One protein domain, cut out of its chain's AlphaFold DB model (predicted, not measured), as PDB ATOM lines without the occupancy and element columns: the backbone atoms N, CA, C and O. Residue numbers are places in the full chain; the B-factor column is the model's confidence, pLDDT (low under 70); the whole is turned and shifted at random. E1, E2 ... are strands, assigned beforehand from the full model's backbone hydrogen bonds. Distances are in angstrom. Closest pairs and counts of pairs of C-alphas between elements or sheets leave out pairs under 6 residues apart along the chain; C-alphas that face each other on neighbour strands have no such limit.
ATOM      1  N   GLY A   2     176.138 242.709 167.686       48.22
ATOM      2  CA  GLY A   2     177.561 242.436 167.472       48.22
ATOM      3  C   GLY A   2     177.809 241.957 166.047       48.22
ATOM      4  O   GLY A   2     177.350 240.876 165.699       48.22
ATOM      5  N   ASN A   3     178.537 242.742 165.252       58.94
ATOM      6  CA  ASN A   3     179.007 242.382 163.908       58.94
ATOM      7  C   ASN A   3     180.157 241.361 163.981       58.94
ATOM      8  O   ASN A   3     181.235 241.599 163.445       58.94
ATOM      9  N   LYS A   4     179.954 240.255 164.704       64.19
ATOM     10  CA  LYS A   4     180.960 239.207 164.869       64.19
ATOM     11  C   LYS A   4     180.696 238.072 163.887       64.19
ATOM     12  O   LYS A   4     179.587 237.549 163.863       64.19
ATOM     13  N   THR A   5     181.699 237.701 163.093       77.94
ATOM     14  CA  THR A   5     181.598 236.646 162.067       77.94
ATOM     15  C   THR A   5     182.697 235.596 162.230       77.94
ATOM     16  O   THR A   5     183.788 235.892 162.713       77.94
ATOM     17  N   ASP A   6     182.429 234.368 161.786       82.94
ATOM     18  CA  ASP A   6     183.386 233.259 161.661       82.94
ATOM     19  C   ASP A   6     183.955 233.168 160.231       82.94
ATOM     20  O   ASP A   6     184.202 232.081 159.706       82.94
ATOM     21  N   ALA A   7     184.106 234.318 159.563       90.88
ATOM     22  CA  ALA A   7     184.486 234.358 158.158       90.88
ATOM     23  C   ALA A   7     185.879 233.744 157.950       90.88
ATOM     24  O   ALA A   7     186.816 234.007 158.706       90.88
ATOM     25  N   VAL A   8     185.999 232.940 156.893       95.44
ATOM     26  CA  VAL A   8     187.266 232.380 156.425       95.44
ATOM     27  C   VAL A   8     187.343 232.619 154.929       95.44
ATOM     28  O   VAL A   8     186.448 232.210 154.187       95.44
ATOM     29  N   PHE A   9     188.386 233.313 154.499       96.31
ATOM     30  CA  PHE A   9     188.612 233.658 153.101       96.31
ATOM     31  C   PHE A   9     190.109 233.711 152.822       96.31
ATOM     32  O   PHE A   9     190.921 233.838 153.738       96.31
ATOM     33  N   ASP A  10     190.469 233.617 151.553       97.56
ATOM     34  CA  ASP A  10     191.856 233.662 151.128       97.56
ATOM     35  C   ASP A  10     192.193 235.021 150.532       97.56
ATOM     36  O   ASP A  10     191.383 235.642 149.841       97.56
ATOM     37  N   ILE A  11     193.425 235.452 150.773       97.62
ATOM     38  CA  ILE A  11     194.110 236.406 149.911       97.62
ATOM     39  C   ILE A  11     195.171 235.643 149.126       97.62
ATOM     40  O   ILE A  11     195.826 234.744 149.667       97.62
ATOM     41  N   ARG A  12     195.350 235.962 147.848       97.25
ATOM     42  CA  ARG A  12     196.334 235.256 147.026       97.25
ATOM     43  C   ARG A  12     196.925 236.107 145.922       97.25
ATOM     44  O   ARG A  12     196.286 237.025 145.418       97.25
ATOM     45  N   PHE A  13     198.144 235.749 145.553       97.75
ATOM     46  CA  PHE A  13     198.809 236.219 144.353       97.75
ATOM     47  C   PHE A  13     198.715 235.155 143.271       97.75
ATOM     48  O   PHE A  13     198.819 233.963 143.567       97.75
ATOM     49  N   LEU A  14     198.532 235.607 142.038       97.69
ATOM     50  CA  LEU A  14     198.589 234.794 140.832       97.69
ATOM     51  C   LEU A  14     199.723 235.327 139.960       97.69
ATOM     52  O   LEU A  14     199.783 236.541 139.745       97.69
ATOM     53  N   ASP A  15     200.605 234.460 139.478       96.00
ATOM     54  CA  ASP A  15     201.632 234.858 138.518       96.00
ATOM     55  C   ASP A  15     201.117 234.795 137.072       96.00
ATOM     56  O   ASP A  15     200.035 234.279 136.766       96.00
ATOM     57  N   THR A  16     201.859 235.436 136.175       95.81
ATOM     58  CA  THR A  16     201.549 235.438 134.748       95.81
ATOM     59  C   THR A  16     201.831 234.075 134.133       95.81
ATOM     60  O   THR A  16     202.957 233.591 134.213       95.81
ATOM     61  N   LYS A  17     200.851 233.542 133.401       93.50
ATOM     62  CA  LYS A  17     201.040 232.401 132.503       93.50
ATOM     63  C   LYS A  17     201.758 232.840 131.223       93.50
ATOM     64  O   LYS A  17     201.358 233.823 130.595       93.50
ATOM     65  N   THR A  18     202.779 232.098 130.813       92.62
ATOM     66  CA  THR A  18     203.520 232.309 129.559       92.62
ATOM     67  C   THR A  18     203.017 231.432 128.410       92.62
ATOM     68  O   THR A  18     202.031 230.708 128.527       92.62
ATOM     69  N   GLU A  19     203.694 231.522 127.263       91.81
ATOM     70  CA  GLU A  19     203.483 230.626 126.120       91.81
ATOM     71  C   GLU A  19     204.064 229.217 126.344       91.81
ATOM     72  O   GLU A  19     203.774 228.317 125.555       91.81
ATOM     73  N   ASP A  20     204.871 229.007 127.394       92.00
ATOM     74  CA  ASP A  20     205.377 227.680 127.749       92.00
ATOM     75  C   ASP A  20     204.203 226.778 128.182       92.00
ATOM     76  O   ASP A  20     203.502 227.099 129.141       92.00
ATOM     77  N   PRO A  21     203.967 225.628 127.521       90.12
ATOM     78  CA  PRO A  21     202.871 224.726 127.878       90.12
ATOM     79  C   PRO A  21     202.976 224.101 129.276       90.12
ATOM     80  O   PRO A  21     201.982 223.562 129.765       90.12
ATOM     81  N   SER A  22     204.170 224.100 129.874       88.81
ATOM     82  CA  SER A  22     204.415 223.627 131.242       88.81
ATOM     83  C   SER A  22     204.204 224.707 132.301       88.81
ATOM     84  O   SER A  22     204.181 224.401 133.496       88.81
ATOM     85  N   ASP A  23     204.035 225.953 131.864       94.81
ATOM     86  CA  ASP A  23     203.748 227.078 132.727       94.81
ATOM     87  C   ASP A  23     202.239 227.242 132.923       94.81
ATOM     88  O   ASP A  23     201.420 227.156 131.999       94.81
ATOM     89  N   HIS A  24     201.871 227.495 134.168       96.44
ATOM     90  CA  HIS A  24     200.497 227.642 134.611       96.44
ATOM     91  C   HIS A  24     200.420 228.898 135.476       96.44
ATOM     92  O   HIS A  24     201.419 229.283 136.064       96.44
ATOM     93  N   PRO A  25     199.250 229.541 135.603       96.19
ATOM     94  CA  PRO A  25     199.087 230.663 136.518       96.19
ATOM     95  C   PRO A  25     199.098 230.127 137.958       96.19
ATOM     96  O   PRO A  25     198.063 229.700 138.492       96.19
ATOM     97  N   TRP A  26     200.277 230.038 138.560       97.62
ATOM     98  CA  TRP A  26     200.503 229.496 139.892       97.62
ATOM     99  C   TRP A  26     199.962 230.452 140.946       97.62
ATOM    100  O   TRP A  26     199.941 231.671 140.767       97.62
ATOM    101  N   ARG A  27     199.510 229.901 142.076       97.75
ATOM    102  CA  ARG A  27     198.931 230.679 143.174       97.75
ATOM    103  C   ARG A  27     199.745 230.562 144.445       97.75
ATOM    104  O   ARG A  27     199.943 229.463 144.953       97.75
ATOM    105  N   MET A  28     200.070 231.706 145.035       97.06
ATOM    106  CA  MET A  28     200.525 231.800 146.422       97.06
ATOM    107  C   MET A  28     199.386 232.329 147.279       97.06
ATOM    108  O   MET A  28     198.849 233.400 147.007       97.06
ATOM    109  N   ARG A  29     199.014 231.594 148.327       96.69
ATOM    110  CA  ARG A  29     197.819 231.843 149.144       96.69
ATOM    111  C   ARG A  29     198.161 232.066 150.613       96.69
ATOM    112  O   ARG A  29     198.964 231.328 151.181       96.69
ATOM    113  N   TYR A  30     197.438 232.976 151.258       96.75
ATOM    114  CA  TYR A  30     197.322 233.052 152.712       96.75
ATOM    115  C   TYR A  30     195.848 233.093 153.141       96.75
ATOM    116  O   TYR A  30     195.043 233.811 152.549       96.75
ATOM    117  N   THR A  31     195.489 232.333 154.178       96.38
ATOM    118  CA  THR A  31     194.107 232.252 154.676       96.38
ATOM    119  C   THR A  31     193.889 233.211 155.841       96.38
ATOM    120  O   THR A  31     194.586 233.146 156.854       96.38
ATOM    121  N   ILE A  32     192.875 234.068 155.726       95.75
ATOM    122  CA  ILE A  32     192.408 234.960 156.786       95.75
ATOM    123  C   ILE A  32     191.290 234.271 157.564       95.75
ATOM    124  O   ILE A  32     190.308 233.797 156.992       95.75
ATOM    125  N   ASN A  33     191.436 234.230 158.885       92.81
ATOM    126  CA  ASN A  33     190.458 233.669 159.812       92.81
ATOM    127  C   ASN A  33     190.498 234.427 161.156       92.81
ATOM    128  O   ASN A  33     191.241 235.398 161.316       92.81
ATOM    129  N   HIS A  34     189.739 233.952 162.147       90.12
ATOM    130  CA  HIS A  34     189.631 234.600 163.462       90.12
ATOM    131  C   HIS A  34     190.945 234.609 164.283       90.12
ATOM    132  O   HIS A  34     191.044 235.296 165.300       90.12
ATOM    133  N   GLN A  35     191.968 233.846 163.879       86.31
ATOM    134  CA  GLN A  35     193.305 233.902 164.486       86.31
ATOM    135  C   GLN A  35     194.139 235.062 163.926       86.31
ATOM    136  O   GLN A  35     195.054 235.526 164.598       86.31
ATOM    137  N   VAL A  36     193.821 235.528 162.714       88.25
ATOM    138  CA  VAL A  36     194.494 236.655 162.051       88.25
ATOM    139  C   VAL A  36     193.837 237.982 162.431       88.25
ATOM    140  O   VAL A  36     194.528 238.961 162.698       88.25
ATOM    141  N   VAL A  37     192.503 238.022 162.469       89.75
ATOM    142  CA  VAL A  37     191.719 239.219 162.799       89.75
ATOM    143  C   VAL A  37     190.461 238.814 163.576       89.75
ATOM    144  O   VAL A  37     189.798 237.856 163.189       89.75
ATOM    145  N   PRO A  38     190.082 239.503 164.667       86.94
ATOM    146  CA  PRO A  38     189.006 239.040 165.552       86.94
ATOM    147  C   PRO A  38     187.585 239.264 165.011       86.94
ATOM    148  O   PRO A  38     186.624 238.868 165.669       86.94
ATOM    149  N   PHE A  39     187.432 239.930 163.859       88.56
ATOM    150  CA  PHE A  39     186.141 240.260 163.243       88.56
ATOM    151  C   PHE A  39     185.117 240.844 164.229       88.56
ATOM    152  O   PHE A  39     183.969 240.429 164.258       88.56
ATOM    153  N   ASP A  40     185.522 241.782 165.079       87.50
ATOM    154  CA  ASP A  40     184.697 242.305 166.178       87.50
ATOM    155  C   ASP A  40     183.894 243.569 165.812       87.50
ATOM    156  O   ASP A  40     183.351 244.242 166.690       87.50
ATOM    157  N   GLY A  41     183.814 243.893 164.519       85.38
ATOM    158  CA  GLY A  41     183.149 245.089 164.002       85.38
ATOM    159  C   GLY A  41     183.983 246.374 164.059       85.38
ATOM    160  O   GLY A  41     183.452 247.429 163.714       85.38
ATOM    161  N   HIS A  42     185.257 246.314 164.462       84.62
ATOM    162  CA  HIS A  42     186.184 247.451 164.435       84.62
ATOM    163  C   HIS A  42     187.220 247.315 163.312       84.62
ATOM    164  O   HIS A  42     187.437 246.235 162.763       84.62
ATOM    165  N   TRP A  43     187.877 248.427 162.973       85.69
ATOM    166  CA  TRP A  43     189.017 248.424 162.057       85.69
ATOM    167  C   TRP A  43     190.245 247.811 162.729       85.69
ATOM    168  O   TRP A  43     190.620 248.219 163.827       85.69
ATOM    169  N   HIS A  44     190.901 246.882 162.036       83.88
ATOM    170  CA  HIS A  44     192.148 246.257 162.475       83.88
ATOM    171  C   HIS A  44     193.219 246.431 161.407       83.88
ATOM    172  O   HIS A  44     192.968 246.208 160.222       83.88
ATOM    173  N   HIS A  45     194.428 246.795 161.829       85.00
ATOM    174  CA  HIS A  45     195.595 246.772 160.954       85.00
ATOM    175  C   HIS A  45     196.140 245.342 160.903       85.00
ATOM    176  O   HIS A  45     196.556 244.803 161.927       85.00
ATOM    177  N   VAL A  46     196.188 244.744 159.712       85.94
ATOM    178  CA  VAL A  46     196.692 243.380 159.504       85.94
ATOM    179  C   VAL A  46     197.972 243.428 158.668       85.94
ATOM    180  O   VAL A  46     197.984 244.009 157.586       85.94
ATOM    181  N   LYS A  47     199.056 242.819 159.167       85.31
ATOM    182  CA  LYS A  47     200.331 242.668 158.447       85.31
ATOM    183  C   LYS A  47     200.600 241.197 158.178       85.31
ATOM    184  O   LYS A  47     200.630 240.402 159.112       85.31
ATOM    185  N   ILE A  48     200.827 240.858 156.913       85.94
ATOM    186  CA  ILE A  48     201.042 239.478 156.471       85.94
ATOM    187  C   ILE A  48     202.345 239.449 155.674       85.94
ATOM    188  O   ILE A  48     202.386 239.968 154.558       85.94
ATOM    189  N   PRO A  49     203.429 238.890 156.234       84.88
ATOM    190  CA  PRO A  49     204.652 238.638 155.488       84.88
ATOM    191  C   PRO A  49     204.379 237.788 154.242       84.88
ATOM    192  O   PRO A  49     203.746 236.738 154.338       84.88
ATOM    193  N   LEU A  50     204.923 238.190 153.088       86.12
ATOM    194  CA  LEU A  50     204.809 237.405 151.849       86.12
ATOM    195  C   LEU A  50     205.377 235.986 152.010       86.12
ATOM    196  O   LEU A  50     204.845 235.038 151.448       86.12
ATOM    197  N   ALA A  51     206.390 235.819 152.866       84.12
ATOM    198  CA  ALA A  51     206.971 234.520 153.205       84.12
ATOM    199  C   ALA A  51     206.007 233.555 153.929       84.12
ATOM    200  O   ALA A  51     206.336 232.384 154.090       84.12
ATOM    201  N   TRP A  52     204.851 234.025 154.411       89.00
ATOM    202  CA  TRP A  52     203.831 233.164 155.021       89.00
ATOM    203  C   TRP A  52     202.828 232.614 154.013       89.00
ATOM    204  O   TRP A  52     202.024 231.751 154.370       89.00
ATOM    205  N   PHE A  53     202.847 233.102 152.773       93.62
ATOM    206  CA  PHE A  53     202.014 232.539 151.725       93.62
ATOM    207  C   PHE A  53     202.529 231.146 151.359       93.62
ATOM    208  O   PHE A  53     203.734 230.894 151.343       93.62
ATOM    209  N   ALA A  54     201.603 230.246 151.054       93.12
ATOM    210  CA  ALA A  54     201.891 228.879 150.653       93.12
ATOM    211  C   ALA A  54     201.419 228.632 149.220       93.12
ATOM    212  O   ALA A  54     200.374 229.145 148.811       93.12
ATOM    213  N   ASP A  55     202.175 227.817 148.490       94.06
ATOM    214  CA  ASP A  55     201.817 227.386 147.142       94.06
ATOM    215  C   ASP A  55     200.506 226.584 147.189       94.06
ATOM    216  O   ASP A  55     200.361 225.620 147.950       94.06
ATOM    217  N   GLN A  56     199.527 227.033 146.408       94.62
ATOM    218  CA  GLN A  56     198.210 226.419 146.284       94.62
ATOM    219  C   GLN A  56     198.078 225.621 144.979       94.62
ATOM    220  O   GLN A  56     197.024 225.045 144.742       94.62
ATOM    221  N   GLY A  57     199.097 225.575 144.123       95.88
ATOM    222  CA  GLY A  57     199.008 224.990 142.791       95.88
ATOM    223  C   GLY A  57     198.264 225.898 141.813       95.88
ATOM    224  O   GLY A  57     198.106 227.101 142.041       95.88
ATOM    225  N   SER A  58     197.787 225.322 140.712       97.06
ATOM    226  CA  SER A  58     197.115 226.061 139.644       97.06
ATOM    227  C   SER A  58     195.829 225.377 139.177       97.06
ATOM    228  O   SER A  58     195.640 224.172 139.307       97.06
ATOM    229  N   TRP A  59     194.891 226.183 138.690       94.88
ATOM    230  CA  TRP A  59     193.674 225.736 138.020       94.88
ATOM    231  C   TRP A  59     193.726 226.379 136.651       94.88
ATOM    232  O   TRP A  59     193.630 227.603 136.546       94.88
ATOM    233  N   ASP A  60     193.932 225.556 135.640       96.25
ATOM    234  CA  ASP A  60     194.221 225.993 134.285       96.25
ATOM    235  C   ASP A  60     193.714 224.939 133.307       96.25
ATOM    236  O   ASP A  60     193.654 223.758 133.642       96.25
ATOM    237  N   ASN A  61     193.300 225.352 132.111       93.31
ATOM    238  CA  ASN A  61     192.794 224.441 131.076       93.31
ATOM    239  C   ASN A  61     191.744 223.426 131.585       93.31
ATOM    240  O   ASN A  61     191.715 222.272 131.161       93.31
ATOM    241  N   ASN A  62     190.870 223.866 132.500       94.75
ATOM    242  CA  ASN A  62     189.833 223.041 133.133       94.75
ATOM    243  C   ASN A  62     190.374 221.828 133.923       94.75
ATOM    244  O   ASN A  62     189.685 220.816 134.073       94.75
ATOM    245  N   GLN A  63     191.605 221.930 134.426       96.25
ATOM    246  CA  GLN A  63     192.277 220.917 135.224       96.25
ATOM    247  C   GLN A  63     193.003 221.548 136.423       96.25
ATOM    248  O   GLN A  63     193.470 222.688 136.388       96.25
ATOM    249  N   TRP A  64     193.105 220.772 137.503       96.50
ATOM    250  CA  TRP A  64     193.920 221.111 138.662       96.50
ATOM    251  C   TRP A  64     195.364 220.619 138.510       96.50
ATOM    252  O   TRP A  64     195.603 219.458 138.161       96.50
ATOM    253  N   TYR A  65     196.310 221.483 138.862       97.19
ATOM    254  CA  TYR A  65     197.740 221.214 138.939       97.19
ATOM    255  C   TYR A  65     198.208 221.400 140.379       97.19
ATOM    256  O   TYR A  65     197.954 222.432 141.000       97.19
ATOM    257  N   ASN A  66     198.886 220.387 140.918       96.69
ATOM    258  CA  ASN A  66     199.377 220.424 142.293       96.69
ATOM    259  C   ASN A  66     200.518 221.444 142.465       96.69
ATOM    260  O   ASN A  66     201.218 221.724 141.494       96.69
ATOM    261  N   PRO A  67     200.730 221.958 143.691       96.06
ATOM    262  CA  PRO A  67     201.891 222.777 144.037       96.06
ATOM    263  C   PRO A  67     203.212 222.133 143.606       96.06
ATOM    264  O   PRO A  67     203.452 220.954 143.887       96.06
ATOM    265  N   VAL A  68     204.078 222.915 142.966       94.94
ATOM    266  CA  VAL A  68     205.419 222.482 142.522       94.94
ATOM    267  C   VAL A  68     206.510 223.508 142.841       94.94
ATOM    268  O   VAL A  68     207.672 223.282 142.516       94.94
ATOM    269  N   GLY A  69     206.169 224.625 143.493       94.19
ATOM    270  CA  GLY A  69     207.108 225.701 143.811       94.19
ATOM    271  C   GLY A  69     207.502 226.555 142.604       94.19
ATOM    272  O   GLY A  69     208.568 227.161 142.625       94.19
ATOM    273  N   ALA A  70     206.669 226.585 141.560       94.81
ATOM    274  CA  ALA A  70     206.947 227.297 140.311       94.81
ATOM    275  C   ALA A  70     206.445 228.752 140.286       94.81
ATOM    276  O   ALA A  70     206.644 229.430 139.286       94.81
ATOM    277  N   PHE A  71     205.836 229.236 141.373       95.81
ATOM    278  CA  PHE A  71     205.331 230.606 141.436       95.81
ATOM    279  C   PHE A  71     206.439 231.650 141.234       95.81
ATOM    280  O   PHE A  71     207.413 231.698 141.996       95.81
ATOM    281  N   ASP A  72     206.249 232.543 140.266       94.06
ATOM    282  CA  ASP A  72     207.190 233.606 139.931       94.06
ATOM    283  C   ASP A  72     206.816 234.947 140.583       94.06
ATOM    284  O   ASP A  72     206.033 235.750 140.068       94.06
ATOM    285  N   TRP A  73     207.465 235.243 141.711       91.50
ATOM    286  CA  TRP A  73     207.301 236.506 142.442       91.50
ATOM    287  C   TRP A  73     207.709 237.759 141.656       91.50
ATOM    288  O   TRP A  73     207.342 238.864 142.055       91.50
ATOM    289  N   THR A  74     208.461 237.625 140.562       91.44
ATOM    290  CA  THR A  74     208.865 238.765 139.727       91.44
ATOM    291  C   THR A  74     207.834 239.112 138.656       91.44
ATOM    292  O   THR A  74     207.898 240.198 138.078       91.44
ATOM    293  N   ARG A  75     206.863 238.223 138.404       92.75
ATOM    294  CA  ARG A  75     205.855 238.367 137.346       92.75
ATOM    295  C   ARG A  75     204.450 238.067 137.863       92.75
ATOM    296  O   ARG A  75     203.760 237.170 137.392       92.75
ATOM    297  N   ILE A  76     204.023 238.850 138.846       94.31
ATOM    298  CA  ILE A  76     202.672 238.775 139.408       94.31
ATOM    299  C   ILE A  76     201.672 239.393 138.421       94.31
ATOM    300  O   ILE A  76     201.843 240.533 137.993       94.31
ATOM    301  N   ASP A  77     200.608 238.654 138.109       95.69
ATOM    302  CA  ASP A  77     199.480 239.107 137.291       95.69
ATOM    303  C   ASP A  77     198.403 239.777 138.157       95.69
ATOM    304  O   ASP A  77     197.929 240.876 137.864       95.69
ATOM    305  N   ARG A  78     198.011 239.119 139.258       95.81
ATOM    306  CA  ARG A  78     196.861 239.534 140.074       95.81
ATOM    307  C   ARG A  78     197.079 239.349 141.567       95.81
ATOM    308  O   ARG A  78     197.738 238.414 142.015       95.81
ATOM    309  N   PHE A  79     196.424 240.222 142.328       96.50
ATOM    310  CA  PHE A  79     196.127 240.038 143.745       96.50
ATOM    311  C   PHE A  79     194.616 239.843 143.905       96.50
ATOM    312  O   PHE A  79     193.829 240.634 143.386       96.50
ATOM    313  N   GLU A  80     194.210 238.793 144.612       97.12
ATOM    314  CA  GLU A  80     192.810 238.391 144.748       97.12
ATOM    315  C   GLU A  80     192.423 238.228 146.222       97.12
ATOM    316  O   GLU A  80     193.211 237.742 147.034       97.12
ATOM    317  N   ILE A  81     191.179 238.588 146.551       96.69
ATOM    318  CA  ILE A  81     190.514 238.285 147.826       96.69
ATOM    319  C   ILE A  81     189.319 237.392 147.492       96.69
ATOM    320  O   ILE A  81     188.437 237.808 146.742       96.69
ATOM    321  N   VAL A  82     189.305 236.157 147.995       95.25
ATOM    322  CA  VAL A  82     188.426 235.098 147.476       95.25
ATOM    323  C   VAL A  82     187.789 234.293 148.603       95.25
ATOM    324  O   VAL A  82     188.453 233.844 149.535       95.25
ATOM    325  N   ALA A  83     186.486 234.043 148.481       95.19
ATOM    326  CA  ALA A  83     185.743 233.127 149.343       95.19
ATOM    327  C   ALA A  83     185.983 231.656 148.932       95.19
ATOM    328  O   ALA A  83     185.069 230.967 148.488       95.19
ATOM    329  N   GLU A  84     187.230 231.193 149.042       93.94
ATOM    330  CA  GLU A  84     187.668 229.863 148.577       93.94
ATOM    331  C   GLU A  84     187.048 228.711 149.392       93.94
ATOM    332  O   GLU A  84     186.729 227.655 148.856       93.94
ATOM    333  N   HIS A  85     186.876 228.904 150.704       93.50
ATOM    334  CA  HIS A  85     186.528 227.817 151.631       93.50
ATOM    335  C   HIS A  85     185.033 227.504 151.665       93.50
ATOM    336  O   HIS A  85     184.636 226.354 151.846       93.50
ATOM    337  N   LYS A  86     184.196 228.536 151.553       92.62
ATOM    338  CA  LYS A  86     182.733 228.442 151.532       92.62
ATOM    339  C   LYS A  86     182.146 229.742 150.998       92.62
ATOM    340  O   LYS A  86     182.753 230.802 151.134       92.62
ATOM    341  N   SER A  87     180.925 229.677 150.471       93.06
ATOM    342  CA  SER A  87     180.131 230.886 150.244       93.06
ATOM    343  C   SER A  87     179.918 231.627 151.568       93.06
ATOM    344  O   SER A  87     179.668 231.002 152.601       93.06
ATOM    345  N   LEU A  88     180.001 232.957 151.530       91.81
ATOM    346  CA  LEU A  88     179.850 233.836 152.694       91.81
ATOM    347  C   LEU A  88     178.586 234.707 152.549       91.81
ATOM    348  O   LEU A  88     178.705 235.922 152.382       91.81
ATOM    349  N   PRO A  89     177.374 234.116 152.540       90.88
ATOM    350  CA  PRO A  89     176.147 234.901 152.493       90.88
ATOM    351  C   PRO A  89     176.033 235.761 153.756       90.88
ATOM    352  O   PRO A  89     176.425 235.330 154.839       90.88
ATOM    353  N   ASP A  90     175.515 236.978 153.601       88.00
ATOM    354  CA  ASP A  90     175.258 237.932 154.691       88.00
ATOM    355  C   ASP A  90     176.497 238.385 155.493       88.00
ATOM    356  O   ASP A  90     176.373 239.046 156.526       88.00
ATOM    357  N   VAL A  91     177.705 238.095 154.999       89.56
ATOM    358  CA  VAL A  91     178.961 238.615 155.549       89.56
ATOM    359  C   VAL A  91     179.384 239.852 154.760       89.56
ATOM    360  O   VAL A  91     179.625 239.786 153.555       89.56
ATOM    361  N   PHE A  92     179.544 240.977 155.456       88.62
ATOM    362  CA  PHE A  92     180.064 242.216 154.881       88.62
ATOM    363  C   PHE A  92     181.474 242.476 155.407       88.62
ATOM    364  O   PHE A  92     181.659 242.766 156.588       88.62
ATOM    365  N   LEU A  93     182.466 242.374 154.522       90.50
ATOM    366  CA  LEU A  93     183.856 242.705 154.821       90.50
ATOM    367  C   LEU A  93     184.226 244.012 154.122       90.50
ATOM    368  O   LEU A  93     184.017 244.159 152.918       90.50
ATOM    369  N   THR A  94     184.781 244.955 154.878       91.69
ATOM    370  CA  THR A  94     185.296 246.224 154.355       91.69
ATOM    371  C   THR A  94     186.810 246.254 154.473       91.69
ATOM    372  O   THR A  94     187.358 245.923 155.523       91.69
ATOM    373  N   PHE A  95     187.474 246.693 153.408       93.31
ATOM    374  CA  PHE A  95     188.926 246.807 153.330       93.31
ATOM    375  C   PHE A  95     189.292 248.236 152.943       93.31
ATOM    376  O   PHE A  95     188.589 248.858 152.151       93.31
ATOM    377  N   ASP A  96     190.396 248.737 153.484       92.19
ATOM    378  CA  ASP A  96     190.977 250.020 153.104       92.19
ATOM    379  C   ASP A  96     192.505 249.947 153.253       92.19
ATOM    380  O   ASP A  96     193.013 249.103 153.993       92.19
ATOM    381  N   ASN A  97     193.234 250.819 152.553       91.75
ATOM    382  CA  ASN A  97     194.696 250.944 152.614       91.75
ATOM    383  C   ASN A  97     195.470 249.630 152.373       91.75
ATOM    384  O   ASN A  97     196.449 249.338 153.063       91.75
ATOM    385  N   ILE A  98     195.051 248.832 151.384       92.31
ATOM    386  CA  ILE A  98     195.779 247.619 150.981       92.31
ATOM    387  C   ILE A  98     197.110 248.023 150.335       92.31
ATOM    388  O   ILE A  98     197.128 248.695 149.305       92.31
ATOM    389  N   LEU A  99     198.221 247.585 150.933       89.69
ATOM    390  CA  LEU A  99     199.582 247.872 150.479       89.69
ATOM    391  C   LEU A  99     200.409 246.585 150.403       89.69
ATOM    392  O   LEU A  99     200.403 245.781 151.332       89.69
ATOM    393  N   ILE A 100     201.177 246.441 149.322       87.06
ATOM    394  CA  ILE A 100     202.213 245.416 149.165       87.06
ATOM    395  C   ILE A 100     203.546 246.151 149.080       87.06
ATOM    396  O   ILE A 100     203.711 247.036 148.243       87.06
ATOM    397  N   THR A 101     204.479 245.832 149.971       81.12
ATOM    398  CA  THR A 101     205.760 246.537 150.063       81.12
ATOM    399  C   THR A 101     206.871 245.594 150.530       81.12
ATOM    400  O   THR A 101     206.632 244.669 151.307       81.12
ATOM    401  N   ASP A 102     208.065 245.806 149.978       68.06
ATOM    402  CA  ASP A 102     209.331 245.114 150.254       68.06
ATOM    403  C   ASP A 102     210.037 245.647 151.503       68.06
ATOM    404  O   ASP A 102     210.810 244.947 152.161       68.06
ATOM    405  N   SER A 103     209.717 246.880 151.879       53.59
ATOM    406  CA  SER A 103     209.902 247.321 153.237       53.59
ATOM    407  C   SER A 103     209.080 246.347 154.069       53.59
ATOM    408  O   SER A 103     207.863 246.270 153.898       53.59
ATOM    409  N   LEU A 104     209.700 245.633 155.024       48.34
ATOM    410  CA  LEU A 104     208.999 245.402 156.290       48.34
ATOM    411  C   LEU A 104     208.305 246.727 156.518       48.34
ATOM    412  O   LEU A 104     209.044 247.703 156.616       48.34
ATOM    413  N   ALA A 105     206.971 246.811 156.408       43.31
ATOM    414  CA  ALA A 105     206.270 248.053 156.678       43.31
ATOM    415  C   ALA A 105     206.759 248.363 158.062       43.31
ATOM    416  O   ALA A 105     206.333 247.633 158.969       43.31
ATOM    417  N   THR A 106     207.769 249.237 158.176       37.50
ATOM    418  CA  THR A 106     208.654 249.176 159.319       37.50
ATOM    419  C   THR A 106     207.638 249.484 160.369       37.50
ATOM    420  O   THR A 106     206.997 250.540 160.347       37.50
ATOM    421  N   ILE A 107     207.364 248.513 161.244       41.75
ATOM    422  CA  ILE A 107     206.953 248.946 162.547       41.75
ATOM    423  C   ILE A 107     208.239 249.659 162.885       41.75
ATOM    424  O   ILE A 107     209.266 249.026 163.138       41.75
ATOM    425  N   ASN A 108     208.252 250.976 162.676       36.44
ATOM    426  CA  ASN A 108     209.116 251.800 163.446       36.44
ATOM    427  C   ASN A 108     208.770 251.278 164.824       36.44
ATOM    428  O   ASN A 108     207.721 251.604 165.349       36.44
TER     429      ASN A 108
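What this domain is: This is residues 2 to 108 of the 203 residues of the protein "T9SS type A sorting domain-containing protein" of Bacteroidetes bacterium (UniProt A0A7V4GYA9). This domain has little regular structure: one strongly twisted antiparallel sheet, order E4 E3 E2 E1 E5, with long loops at residues 33 to 53 and 83 to 108. The printed part has 107 residues, with five named strands, E1 to E5 along the chain, and no named helix; it is all strand, with 30 residues in named elements. It is flat, 50 by 38 by 19 A, and only just loose, close to compact, with a radius of gyration of the C-alphas of 15.7 A.

How they stand to each other: E1, residues 9 to 15, E2, residues 27 to 32, E3, residues 54 to 60, and E4, residues 63 to 65, form a meander, each strand the antiparallel neighbour of the one before, in three hairpins. Within hydrogen-bond range are N 11 and O 30 of E1 and E2, 2.9 A. E3 is staggered, pairing with E2 over residues 54 to 57 (N 54 and O 29, 2.9 A) and with E4 over 58 to 60 (N 58 and O 65, 2.9 A). E5, residues 76 to 82, is antiparallel to E1, with N 12 and O 80 2.9 A apart.

Where its parts are: E1 begins at C-alpha 9 (188.612, 233.658, 153.101) and is 19.6 A long; E2 is 15.7 A, E3 18.3 A and E4 6.6 A. E5, 16.8 A, ends at C-alpha 82 (188.426, 235.098, 147.476).

The domain as a whole: The C-alphas farthest apart, of Gly 2 and Asp 20, are 50.7 A apart. The printed part has no cut; the links E1 to E2 and E2 to E3 are long. Residues 2 to 4 and 102 to 108 have pLDDT under 70.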